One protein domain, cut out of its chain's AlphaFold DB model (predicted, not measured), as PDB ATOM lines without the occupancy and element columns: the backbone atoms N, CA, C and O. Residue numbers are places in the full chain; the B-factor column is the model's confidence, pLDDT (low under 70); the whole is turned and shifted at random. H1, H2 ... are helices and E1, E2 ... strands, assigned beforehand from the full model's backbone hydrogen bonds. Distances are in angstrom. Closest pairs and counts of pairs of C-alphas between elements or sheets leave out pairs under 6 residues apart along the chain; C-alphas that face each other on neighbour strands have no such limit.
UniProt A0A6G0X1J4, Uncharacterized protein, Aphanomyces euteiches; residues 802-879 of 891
ATOM      1  N   ARG A 802      95.937  92.986 -22.813       88.38
ATOM      2  CA  ARG A 802      94.778  92.080 -22.704       88.38
ATOM      3  C   ARG A 802      93.578  92.744 -22.004       88.38
ATOM      4  O   ARG A 802      92.429  92.509 -22.362       88.38
ATOM      5  N   ARG A 803      93.819  93.659 -21.049       92.06
ATOM      6  CA  ARG A 803      92.769  94.484 -20.397       92.06
ATOM      7  C   ARG A 803      92.196  95.589 -21.303       92.06
ATOM      8  O   ARG A 803      91.114  96.104 -21.011       92.06
ATOM      9  N   LYS A 804      92.904  96.012 -22.354       92.69
ATOM     10  CA  LYS A 804      92.345  96.871 -23.412       92.69
ATOM     11  C   LYS A 804      91.499  96.027 -24.366       92.69
ATOM     12  O   LYS A 804      90.331  96.355 -24.541       92.69
ATOM     13  N   GLU A 805      92.032  94.910 -24.864       95.19
ATOM     14  CA  GLU A 805      91.338  94.000 -25.793       95.19
ATOM     15  C   GLU A 805      89.996  93.498 -25.247       95.19
ATOM     16  O   GLU A 805      88.980  93.613 -25.925       95.19
ATOM     17  N   ILE A 806      89.955  93.026 -23.995       95.50
ATOM     18  CA  ILE A 806      88.714  92.579 -23.338       95.50
ATOM     19  C   ILE A 806      87.640  93.680 -23.362       95.50
ATOM     20  O   ILE A 806      86.492  93.441 -23.730       95.50
ATOM     21  N   ILE A 807      88.007  94.906 -22.980       95.50
ATOM     22  CA  ILE A 807      87.072  96.039 -22.923       95.50
ATOM     23  C   ILE A 807      86.656  96.492 -24.330       95.50
ATOM     24  O   ILE A 807      85.510  96.895 -24.531       95.50
ATOM     25  N   GLN A 808      87.546  96.370 -25.314       96.19
ATOM     26  CA  GLN A 808      87.253  96.627 -26.720       96.19
ATOM     27  C   GLN A 808      86.269  95.595 -27.295       96.19
ATOM     28  O   GLN A 808      85.311  95.999 -27.951       96.19
ATOM     29  N   ALA A 809      86.426  94.304 -26.985       95.81
ATOM     30  CA  ALA A 809      85.496  93.242 -27.383       95.81
ATOM     31  C   ALA A 809      84.090  93.454 -26.788       95.81
ATOM     32  O   ALA A 809      83.090  93.396 -27.508       95.81
ATOM     33  N   PHE A 810      84.001  93.810 -25.498       96.88
ATOM     34  CA  PHE A 810      82.731  94.227 -24.891       96.88
ATOM     35  C   PHE A 810      82.126  95.444 -25.606       96.88
ATOM     36  O   PHE A 810      80.939  95.435 -25.933       96.88
ATOM     37  N   SER A 811      82.924  96.476 -25.896       95.62
ATOM     38  CA  SER A 811      82.433  97.682 -26.574       95.62
ATOM     39  C   SER A 811      81.926  97.402 -27.996       95.62
ATOM     40  O   SER A 811      80.859  97.889 -28.370       95.62
ATOM     41  N   GLN A 812      82.618  96.544 -28.756       95.62
ATOM     42  CA  GLN A 812      82.168  96.051 -30.065       95.62
ATOM     43  C   GLN A 812      80.839  95.290 -29.966       95.62
ATOM     44  O   GLN A 812      79.968  95.459 -30.817       95.62
ATOM     45  N   CYS A 813      80.631  94.530 -28.888       95.12
ATOM     46  CA  CYS A 813      79.368  93.851 -28.585       95.12
ATOM     47  C   CYS A 813      78.292  94.769 -27.968       95.12
ATOM     48  O   CYS A 813      77.391  94.281 -27.291       95.12
ATOM     49  N   GLY A 814      78.369  96.088 -28.183       95.56
ATOM     50  CA  GLY A 814      77.328  97.056 -27.814       95.56
ATOM     51  C   GLY A 814      77.370  97.560 -26.369       95.56
ATOM     52  O   GLY A 814      76.473  98.302 -25.955       95.56
ATOM     53  N   TRP A 815      78.383  97.189 -25.580       96.50
ATOM     54  CA  TRP A 815      78.525  97.689 -24.213       96.50
ATOM     55  C   TRP A 815      79.019  99.141 -24.201       96.50
ATOM     56  O   TRP A 815      79.999  99.505 -24.852       96.50
ATOM     57  N   LYS A 816      78.347  99.974 -23.407       94.94
ATOM     58  CA  LYS A 816      78.586 101.414 -23.285       94.94
ATOM     59  C   LYS A 816      79.201 101.740 -21.931       94.94
ATOM     60  O   LYS A 816      78.680 101.333 -20.886       94.94
ATOM     61  N   THR A 817      80.275 102.522 -21.958       94.69
ATOM     62  CA  THR A 817      80.845 103.175 -20.777       94.69
ATOM     63  C   THR A 817      79.884 104.223 -20.230       94.69
ATOM     64  O   THR A 817      79.368 105.060 -20.970       94.69
ATOM     65  N   VAL A 818      79.694 104.217 -18.917       92.44
ATOM     66  CA  VAL A 818      78.970 105.231 -18.157       92.44
ATOM     67  C   VAL A 818      79.967 105.870 -17.201       92.44
ATOM     68  O   VAL A 818      80.549 105.185 -16.354       92.44
ATOM     69  N   ALA A 819      80.169 107.178 -17.351       85.94
ATOM     70  CA  ALA A 819      81.054 107.948 -16.488       85.94
ATOM     71  C   ALA A 819      80.637 107.832 -15.004       85.94
ATOM     72  O   ALA A 819      79.440 107.681 -14.706       85.94
ATOM     73  N   PRO A 820      81.592 107.912 -14.058       86.00
ATOM     74  CA  PRO A 820      81.260 108.105 -12.651       86.00
ATOM     75  C   PRO A 820      80.443 109.395 -12.470       86.00
ATOM     76  O   PRO A 820      80.538 110.334 -13.262       86.00
ATOM     77  N   LYS A 821      79.621 109.460 -11.416       81.56
ATOM     78  CA  LYS A 821      78.960 110.722 -11.050       81.56
ATOM     79  C   LYS A 821      80.037 111.717 -10.607       81.56
ATOM     80  O   LYS A 821      80.866 111.351  -9.780       81.56
ATOM     81  N   LEU A 822      79.971 112.955 -11.105       72.38
ATOM     82  CA  LEU A 822      80.993 114.005 -10.937       72.38
ATOM     83  C   LEU A 822      81.471 114.227  -9.487       72.38
ATOM     84  O   LEU A 822      82.611 114.615  -9.269       72.38
ATOM     85  N   ASN A 823      80.627 113.938  -8.496       75.56
ATOM     86  CA  ASN A 823      80.904 114.153  -7.074       75.56
ATOM     87  C   ASN A 823      81.613 112.957  -6.391       75.56
ATOM     88  O   ASN A 823      81.523 112.822  -5.171       75.56
ATOM     89  N   GLY A 824      82.263 112.052  -7.131       59.97
ATOM     90  CA  GLY A 824      82.964 110.911  -6.537       59.97
ATOM     91  C   GLY A 824      84.070 110.319  -7.410       59.97
ATOM     92  O   GLY A 824      83.910 110.164  -8.619       59.97
ATOM     93  N   MET A 825      85.169 109.915  -6.764       70.75
ATOM     94  CA  MET A 825      86.331 109.228  -7.357       70.75
ATOM     95  C   MET A 825      86.003 107.764  -7.725       70.75
ATOM     96  O   MET A 825      86.618 106.823  -7.229       70.75
ATOM     97  N   GLY A 826      84.970 107.558  -8.544       71.75
ATOM     98  CA  GLY A 826      84.512 106.239  -8.983       71.75
ATOM     99  C   GLY A 826      85.215 105.755 -10.252       71.75
ATOM    100  O   GLY A 826      85.580 106.552 -11.114       71.75
ATOM    101  N   SER A 827      85.350 104.436 -10.405       85.69
ATOM    102  CA  SER A 827      85.762 103.837 -11.677       85.69
ATOM    103  C   SER A 827      84.656 103.942 -12.738       85.69
ATOM    104  O   SER A 827      83.470 104.102 -12.433       85.69
ATOM    105  N   TYR A 828      85.047 103.855 -14.013       90.25
ATOM    106  CA  TYR A 828      84.101 103.788 -15.126       90.25
ATOM    107  C   TYR A 828      83.257 102.512 -15.041       90.25
ATOM    108  O   TYR A 828      83.791 101.403 -14.942       90.25
ATOM    109  N   MET A 829      81.939 102.683 -15.131       94.38
ATOM    110  CA  MET A 829      80.975 101.585 -15.133       94.38
ATOM    111  C   MET A 829      80.576 101.228 -16.566       94.38
ATOM    112  O   MET A 829      80.634 102.065 -17.462       94.38
ATOM    113  N   TYR A 830      80.109 100.003 -16.775       96.00
ATOM    114  CA  TYR A 830      79.679  99.489 -18.073       96.00
ATOM    115  C   TYR A 830      78.223  99.031 -18.003       96.00
ATOM    116  O   TYR A 830      77.778  98.462 -17.001       96.00
ATOM    117  N   THR A 831      77.474  99.307 -19.070       95.75
ATOM    118  CA  THR A 831      76.057  98.948 -19.246       95.75
ATOM    119  C   THR A 831      75.795  98.527 -20.688       95.75
ATOM    120  O   THR A 831      76.593  98.834 -21.566       95.75
ATOM    121  N   HIS A 832      74.671  97.864 -20.954       96.38
ATOM    122  CA  HIS A 832      74.269  97.505 -22.311       96.38
ATOM    123  C   HIS A 832      72.739  97.582 -22.449       96.38
ATOM    124  O   HIS A 832      72.029  97.069 -21.593       96.38
ATOM    125  N   ASP A 833      72.226  98.128 -23.557       94.38
ATOM    126  CA  ASP A 833      70.795  98.403 -23.802       94.38
ATOM    127  C   ASP A 833      69.852  97.193 -23.603       94.38
ATOM    128  O   ASP A 833      68.804  97.319 -22.976       94.38
ATOM    129  N   LYS A 834      70.237  95.993 -24.080       94.25
ATOM    130  CA  LYS A 834      69.559  94.701 -23.797       94.25
ATOM    131  C   LYS A 834      69.277  94.440 -22.303       94.25
ATOM    132  O   LYS A 834      68.368  93.670 -21.989       94.25
ATOM    133  N   LEU A 835      70.059  95.006 -21.381       93.00
ATOM    134  CA  LEU A 835      69.891  94.816 -19.941       93.00
ATOM    135  C   LEU A 835      68.916  95.847 -19.377       93.00
ATOM    136  O   LEU A 835      69.283  96.984 -19.084       93.00
ATOM    137  N   LYS A 836      67.672  95.402 -19.173       80.25
ATOM    138  CA  LYS A 836      66.652  96.187 -18.475       80.25
ATOM    139  C   LYS A 836      67.167  96.622 -17.095       80.25
ATOM    140  O   LYS A 836      67.629  95.799 -16.305       80.25
ATOM    141  N   ASP A 837      67.051  97.924 -16.851       62.94
ATOM    142  CA  ASP A 837      67.178  98.600 -15.561       62.94
ATOM    143  C   ASP A 837      68.561  98.546 -14.881       62.94
ATOM    144  O   ASP A 837      68.815  97.834 -13.911       62.94
ATOM    145  N   GLN A 838      69.443  99.428 -15.367       67.38
ATOM    146  CA  GLN A 838      70.606  99.987 -14.654       67.38
ATOM    147  C   GLN A 838      71.635  98.999 -14.071       67.38
ATOM    148  O   GLN A 838      72.406  99.376 -13.184       67.38
ATOM    149  N   THR A 839      71.726  97.764 -14.571       87.12
ATOM    150  CA  THR A 839      72.773  96.827 -14.135       87.12
ATOM    151  C   THR A 839      74.147  97.281 -14.621       87.12
ATOM    152  O   THR A 839      74.584  96.943 -15.721       87.12
ATOM    153  N   LYS A 840      74.806  98.070 -13.776       93.19
ATOM    154  CA  LYS A 840      76.171  98.555 -13.942       93.19
ATOM    155  C   LYS A 840      77.163  97.522 -13.413       93.19
ATOM    156  O   LYS A 840      77.005  97.017 -12.296       93.19
ATOM    157  N   PHE A 841      78.188  97.254 -14.212       95.19
ATOM    158  CA  PHE A 841      79.337  96.425 -13.849       95.19
ATOM    159  C   PHE A 841      80.604  97.279 -13.893       95.19
ATOM    160  O   PHE A 841      80.680  98.206 -14.703       95.19
ATOM    161  N   THR A 842      81.568  97.038 -13.007       95.19
ATOM    162  CA  THR A 842      82.850  97.761 -13.066       95.19
ATOM    163  C   THR A 842      83.689  97.260 -14.246       95.19
ATOM    164  O   THR A 842      83.436  96.185 -14.801       95.19
ATOM    165  N   ARG A 843      84.733  98.013 -14.618       94.69
ATOM    166  CA  ARG A 843      85.752  97.522 -15.559       94.69
ATOM    167  C   ARG A 843      86.358  96.202 -15.069       94.69
ATOM    168  O   ARG A 843      86.597  95.295 -15.857       94.69
ATOM    169  N   GLU A 844      86.597  96.110 -13.767       94.81
ATOM    170  CA  GLU A 844      87.247  94.988 -13.097       94.81
ATOM    171  C   GLU A 844      86.366  93.732 -13.114       94.81
ATOM    172  O   GLU A 844      86.884  92.648 -13.355       94.81
ATOM    173  N   GLU A 845      85.045  93.865 -12.947       96.06
ATOM    174  CA  GLU A 845      84.099  92.745 -13.050       96.06
ATOM    175  C   GLU A 845      84.052  92.159 -14.467       96.06
ATOM    176  O   GLU A 845      84.135  90.943 -14.625       96.06
ATOM    177  N   LEU A 846      83.987  93.001 -15.507       96.38
ATOM    178  CA  LEU A 846      84.032  92.531 -16.899       96.38
ATOM    179  C   LEU A 846      85.381  91.882 -17.249       96.38
ATOM    180  O   LEU A 846      85.425  90.858 -17.929       96.38
ATOM    181  N   VAL A 847      86.485  92.442 -16.746       95.19
ATOM    182  CA  VAL A 847      87.830  91.871 -16.920       95.19
ATOM    183  C   VAL A 847      87.997  90.557 -16.159       95.19
ATOM    184  O   VAL A 847      88.707  89.682 -16.643       95.19
ATOM    185  N   ASN A 848      87.352  90.383 -15.003       95.81
ATOM    186  CA  ASN A 848      87.398  89.119 -14.275       95.81
ATOM    187  C   ASN A 848      86.518  88.049 -14.938       95.81
ATOM    188  O   ASN A 848      86.965  86.916 -15.101       95.81
ATOM    189  N   TYR A 849      85.328  88.421 -15.424       97.06
ATOM    190  CA  TYR A 849      84.499  87.541 -16.251       97.06
ATOM    191  C   TYR A 849      85.295  87.011 -17.453       97.06
ATOM    192  O   TYR A 849      85.436  85.806 -17.610       97.06
ATOM    193  N   ALA A 850      85.937  87.891 -18.224       96.00
ATOM    194  CA  ALA A 850      86.758  87.526 -19.383       96.00
ATOM    195  C   ALA A 850      88.095  86.811 -19.061       96.00
ATOM    196  O   ALA A 850      88.868  86.509 -19.971       96.00
ATOM    197  N   LYS A 851      88.402  86.558 -17.779       93.62
ATOM    198  CA  LYS A 851      89.473  85.638 -17.348       93.62
ATOM    199  C   LYS A 851      88.947  84.241 -17.019       93.62
ATOM    200  O   LYS A 851      89.681  83.276 -17.196       93.62
ATOM    201  N   HIS A 852      87.718  84.140 -16.511       95.19
ATOM    202  CA  HIS A 852      87.065  82.866 -16.187       95.19
ATOM    203  C   HIS A 852      86.301  82.268 -17.379       95.19
ATOM    204  O   HIS A 852      86.110  81.057 -17.438       95.19
ATOM    205  N   PHE A 853      85.889  83.110 -18.325       94.88
ATOM    206  CA  PHE A 853      85.133  82.763 -19.523       94.88
ATOM    207  C   PHE A 853      85.917  83.206 -20.761       94.88
ATOM    208  O   PHE A 853      86.292  84.375 -20.874       94.88
ATOM    209  N   ASP A 854      86.165  82.281 -21.689       92.62
ATOM    210  CA  ASP A 854      86.968  82.536 -22.889       92.62
ATOM    211  C   ASP A 854      86.149  83.231 -23.990       92.62
ATOM    212  O   ASP A 854      85.748  82.647 -24.998       92.62
ATOM    213  N   ILE A 855      85.892  84.520 -23.761       95.44
ATOM    214  CA  ILE A 855      85.103  85.401 -24.633       95.44
ATOM    215  C   ILE A 855      85.677  85.585 -26.048       95.44
ATOM    216  O   ILE A 855      84.998  86.156 -26.900       95.44
ATOM    217  N   PHE A 856      86.921  85.160 -26.298       94.38
ATOM    218  CA  PHE A 856      87.565  85.271 -27.608       94.38
ATOM    219  C   PHE A 856      87.310  84.032 -28.475       94.38
ATOM    220  O   PHE A 856      87.190  84.167 -29.692       94.38
ATOM    221  N   ASN A 857      87.179  82.852 -27.858       93.50
ATOM    222  CA  ASN A 857      86.837  81.610 -28.552       93.50
ATOM    223  C   ASN A 857      85.317  81.372 -28.660       93.50
ATOM    224  O   ASN A 857      84.874  80.781 -29.643       93.50
ATOM    225  N   ASP A 858      84.504  81.860 -27.712       93.94
ATOM    226  CA  ASP A 858      83.035  81.825 -27.809       93.94
ATOM    227  C   ASP A 858      82.409  83.231 -27.657       93.94
ATOM    228  O   ASP A 858      82.214  83.716 -26.536       93.94
ATOM    229  N   PRO A 859      82.014  83.891 -28.767       91.38
ATOM    230  CA  PRO A 859      81.383  85.209 -28.720       91.38
ATOM    231  C   PRO A 859      79.956  85.190 -28.143       91.38
ATOM    232  O   PRO A 859      79.407  86.255 -27.860       91.38
ATOM    233  N   SER A 860      79.332  84.025 -27.914       93.81
ATOM    234  CA  SER A 860      78.045  83.948 -27.205       93.81
ATOM    235  C   SER A 860      78.177  84.300 -25.715       93.81
ATOM    236  O   SER A 860      77.224  84.796 -25.102       93.81
ATOM    237  N   LEU A 861      79.385  84.158 -25.154       95.50
ATOM    238  CA  LEU A 861      79.737  84.592 -23.799       95.50
ATOM    239  C   LEU A 861      79.776  86.123 -23.663       95.50
ATOM    240  O   LEU A 861      79.689  86.635 -22.551       95.50
ATOM    241  N   LEU A 862      79.830  86.871 -24.772       96.12
ATOM    242  CA  LEU A 862      79.704  88.333 -24.776       96.12
ATOM    243  C   LEU A 862      78.242  88.818 -24.752       96.12
ATOM    244  O   LEU A 862      78.016  90.022 -24.575       96.12
ATOM    245  N   ASP A 863      77.240  87.929 -24.883       96.62
ATOM    246  CA  ASP A 863      75.843  88.359 -24.777       96.62
ATOM    247  C   ASP A 863      75.552  88.915 -23.368       96.62
ATOM    248  O   ASP A 863      75.770  88.225 -22.364       96.62
ATOM    249  N   PRO A 864      75.005  90.141 -23.259       96.12
ATOM    250  CA  PRO A 864      74.807  90.795 -21.973       96.12
ATOM    251  C   PRO A 864      73.985  89.997 -20.969       96.12
ATOM    252  O   PRO A 864      74.226  90.117 -19.769       96.12
ATOM    253  N   VAL A 865      73.034  89.172 -21.419       94.88
ATOM    254  CA  VAL A 865      72.210  88.355 -20.522       94.88
ATOM    255  C   VAL A 865      73.038  87.225 -19.905       94.88
ATOM    256  O   VAL A 865      72.833  86.907 -18.733       94.88
ATOM    257  N   THR A 866      73.990  86.650 -20.642       95.44
ATOM    258  CA  THR A 866      74.937  85.636 -20.145       95.44
ATOM    259  C   THR A 866      75.902  86.249 -19.128       95.44
ATOM    260  O   THR A 866      75.951  85.800 -17.980       95.44
ATOM    261  N   VAL A 867      76.568  87.346 -19.499       96.31
ATOM    262  CA  VAL A 867      77.511  88.089 -18.639       96.31
ATOM    263  C   VAL A 867      76.832  88.543 -17.340       96.31
ATOM    264  O   VAL A 867      77.329  88.304 -16.238       96.31
ATOM    265  N   ALA A 868      75.640  89.142 -17.445       94.69
ATOM    266  CA  ALA A 868      74.898  89.620 -16.285       94.69
ATOM    267  C   ALA A 868      74.337  88.486 -15.413       94.69
ATOM    268  O   ALA A 868      74.150  88.705 -14.216       94.69
ATOM    269  N   LYS A 869      74.067  87.290 -15.960       93.94
ATOM    270  CA  LYS A 869      73.714  86.103 -15.160       93.94
ATOM    271  C   LYS A 869      74.910  85.611 -14.352       93.94
ATOM    272  O   LYS A 869      74.755  85.417 -13.150       93.94
ATOM    273  N   ALA A 870      76.077  85.462 -14.980       94.69
ATOM    274  CA  ALA A 870      77.293  84.996 -14.317       94.69
ATOM    275  C   ALA A 870      77.707  85.935 -13.172       94.69
ATOM    276  O   ALA A 870      77.719  85.524 -12.013       94.69
ATOM    277  N   LEU A 871      77.888  87.229 -13.462       93.62
ATOM    278  CA  LEU A 871      78.302  88.220 -12.461       93.62
ATOM    279  C   LEU A 871      77.255  88.425 -11.345       93.62
ATOM    280  O   LEU A 871      77.611  88.658 -10.190       93.62
ATOM    281  N   LYS A 872      75.946  88.291 -11.625       88.25
ATOM    282  CA  LYS A 872      74.913  88.274 -10.563       88.25
ATOM    283  C   LYS A 872      74.894  86.967  -9.758       88.25
ATOM    284  O   LYS A 872      74.443  86.991  -8.614       88.25
ATOM    285  N   GLY A 873      75.349  85.854 -10.334       81.69
ATOM    286  CA  GLY A 873      75.540  84.576  -9.649       81.69
ATOM    287  C   GLY A 873      76.704  84.639  -8.663       81.69
ATOM    288  O   GLY A 873      76.511  84.414  -7.470       81.69
ATOM    289  N   GLU A 874      77.883  85.053  -9.128       64.94
ATOM    290  CA  GLU A 874      79.094  85.204  -8.305       64.94
ATOM    291  C   GLU A 874      78.891  86.181  -7.136       64.94
ATOM    292  O   GLU A 874      79.286  85.886  -6.007       64.94
ATOM    293  N   ARG A 875      78.166  87.291  -7.351       59.78
ATOM    294  CA  ARG A 875      77.774  88.248  -6.292       59.78
ATOM    295  C   ARG A 875      76.905  87.640  -5.164       59.78
ATOM    296  O   ARG A 875      76.681  88.326  -4.165       59.78
ATOM    297  N   LYS A 876      76.418  86.392  -5.283       56.56
ATOM    298  CA  LYS A 876      75.806  85.622  -4.174       56.56
ATOM    299  C   LYS A 876      76.802  84.746  -3.406       56.56
ATOM    300  O   LYS A 876      76.547  84.450  -2.247       56.56
ATOM    301  N   ILE A 877      77.907  84.341  -4.031       52.12
ATOM    302  CA  ILE A 877      78.939  83.472  -3.440       52.12
ATOM    303  C   ILE A 877      79.993  84.329  -2.719       52.12
ATOM    304  O   ILE A 877      80.334  84.076  -1.565       52.12
ATOM    305  N   LEU A 878      80.420  85.429  -3.349       43.19
ATOM    306  CA  LEU A 878      81.416  86.376  -2.827       43.19
ATOM    307  C   LEU A 878      80.966  87.186  -1.594       43.19
ATOM    308  O   LEU A 878      81.753  87.958  -1.055       43.19
ATOM    309  N   LYS A 879      79.718  87.034  -1.127       45.81
ATOM    310  CA  LYS A 879      79.208  87.711   0.081       45.81
ATOM    311  C   LYS A 879      79.286  86.878   1.363       45.81
ATOM    312  O   LYS A 879      79.005  87.415   2.429       45.81
TER     313      LYS A 879
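What this domain is: This is residues 802 to 879 of the 891 residues of an uncharacterized protein of Aphanomyces euteiches (UniProt A0A6G0X1J4). A short hairpin, E1 and E2, packs by E2 near the beginning of H2, a helix set between H1 and H4, which both cross it about perpendicularly. The 78 printed residues, mostly helix by class, run H1, E1, E2, H2, H3, H4, with an antiparallel sheet, E1 - E2. The whole is compact, radius of gyration of the C-alphas 12.3 A, spanning 39 by 29 by 25 A.

How they stand to each other: E1, residues 816 to 818, and E2, 829 to 831, form the hairpin; N 816 and O 831, 2.8 A apart, are within hydrogen-bond range. H2, residues 843 to 852, touches H1, 802 to 812, closest at C-alphas 847 and 806, 6.5 A. H4, 864 to 877, touches H2 with residues 867 to 871 alone, closest at C-alphas 871 and 849, 7.3 A. H3, 859 to 862, is near H2. O i to N i+4 pairs are within range throughout H2, 6 of 7 in H1 and 8 of 10 in H4; H3 is too short for one.

Where its parts are: H1, 15.1 A long, begins at C-alpha 802 (94.778, 92.080, -22.704); H4, 20.4 A, ends at C-alpha 877 (78.939, 83.472, -3.440). H2 measures 14.7 A.

The domain as a whole: The printed part has no cut. The link E2 to H2 is long. Residues 824, 837 to 838 and 874 to 879 have pLDDT under 70.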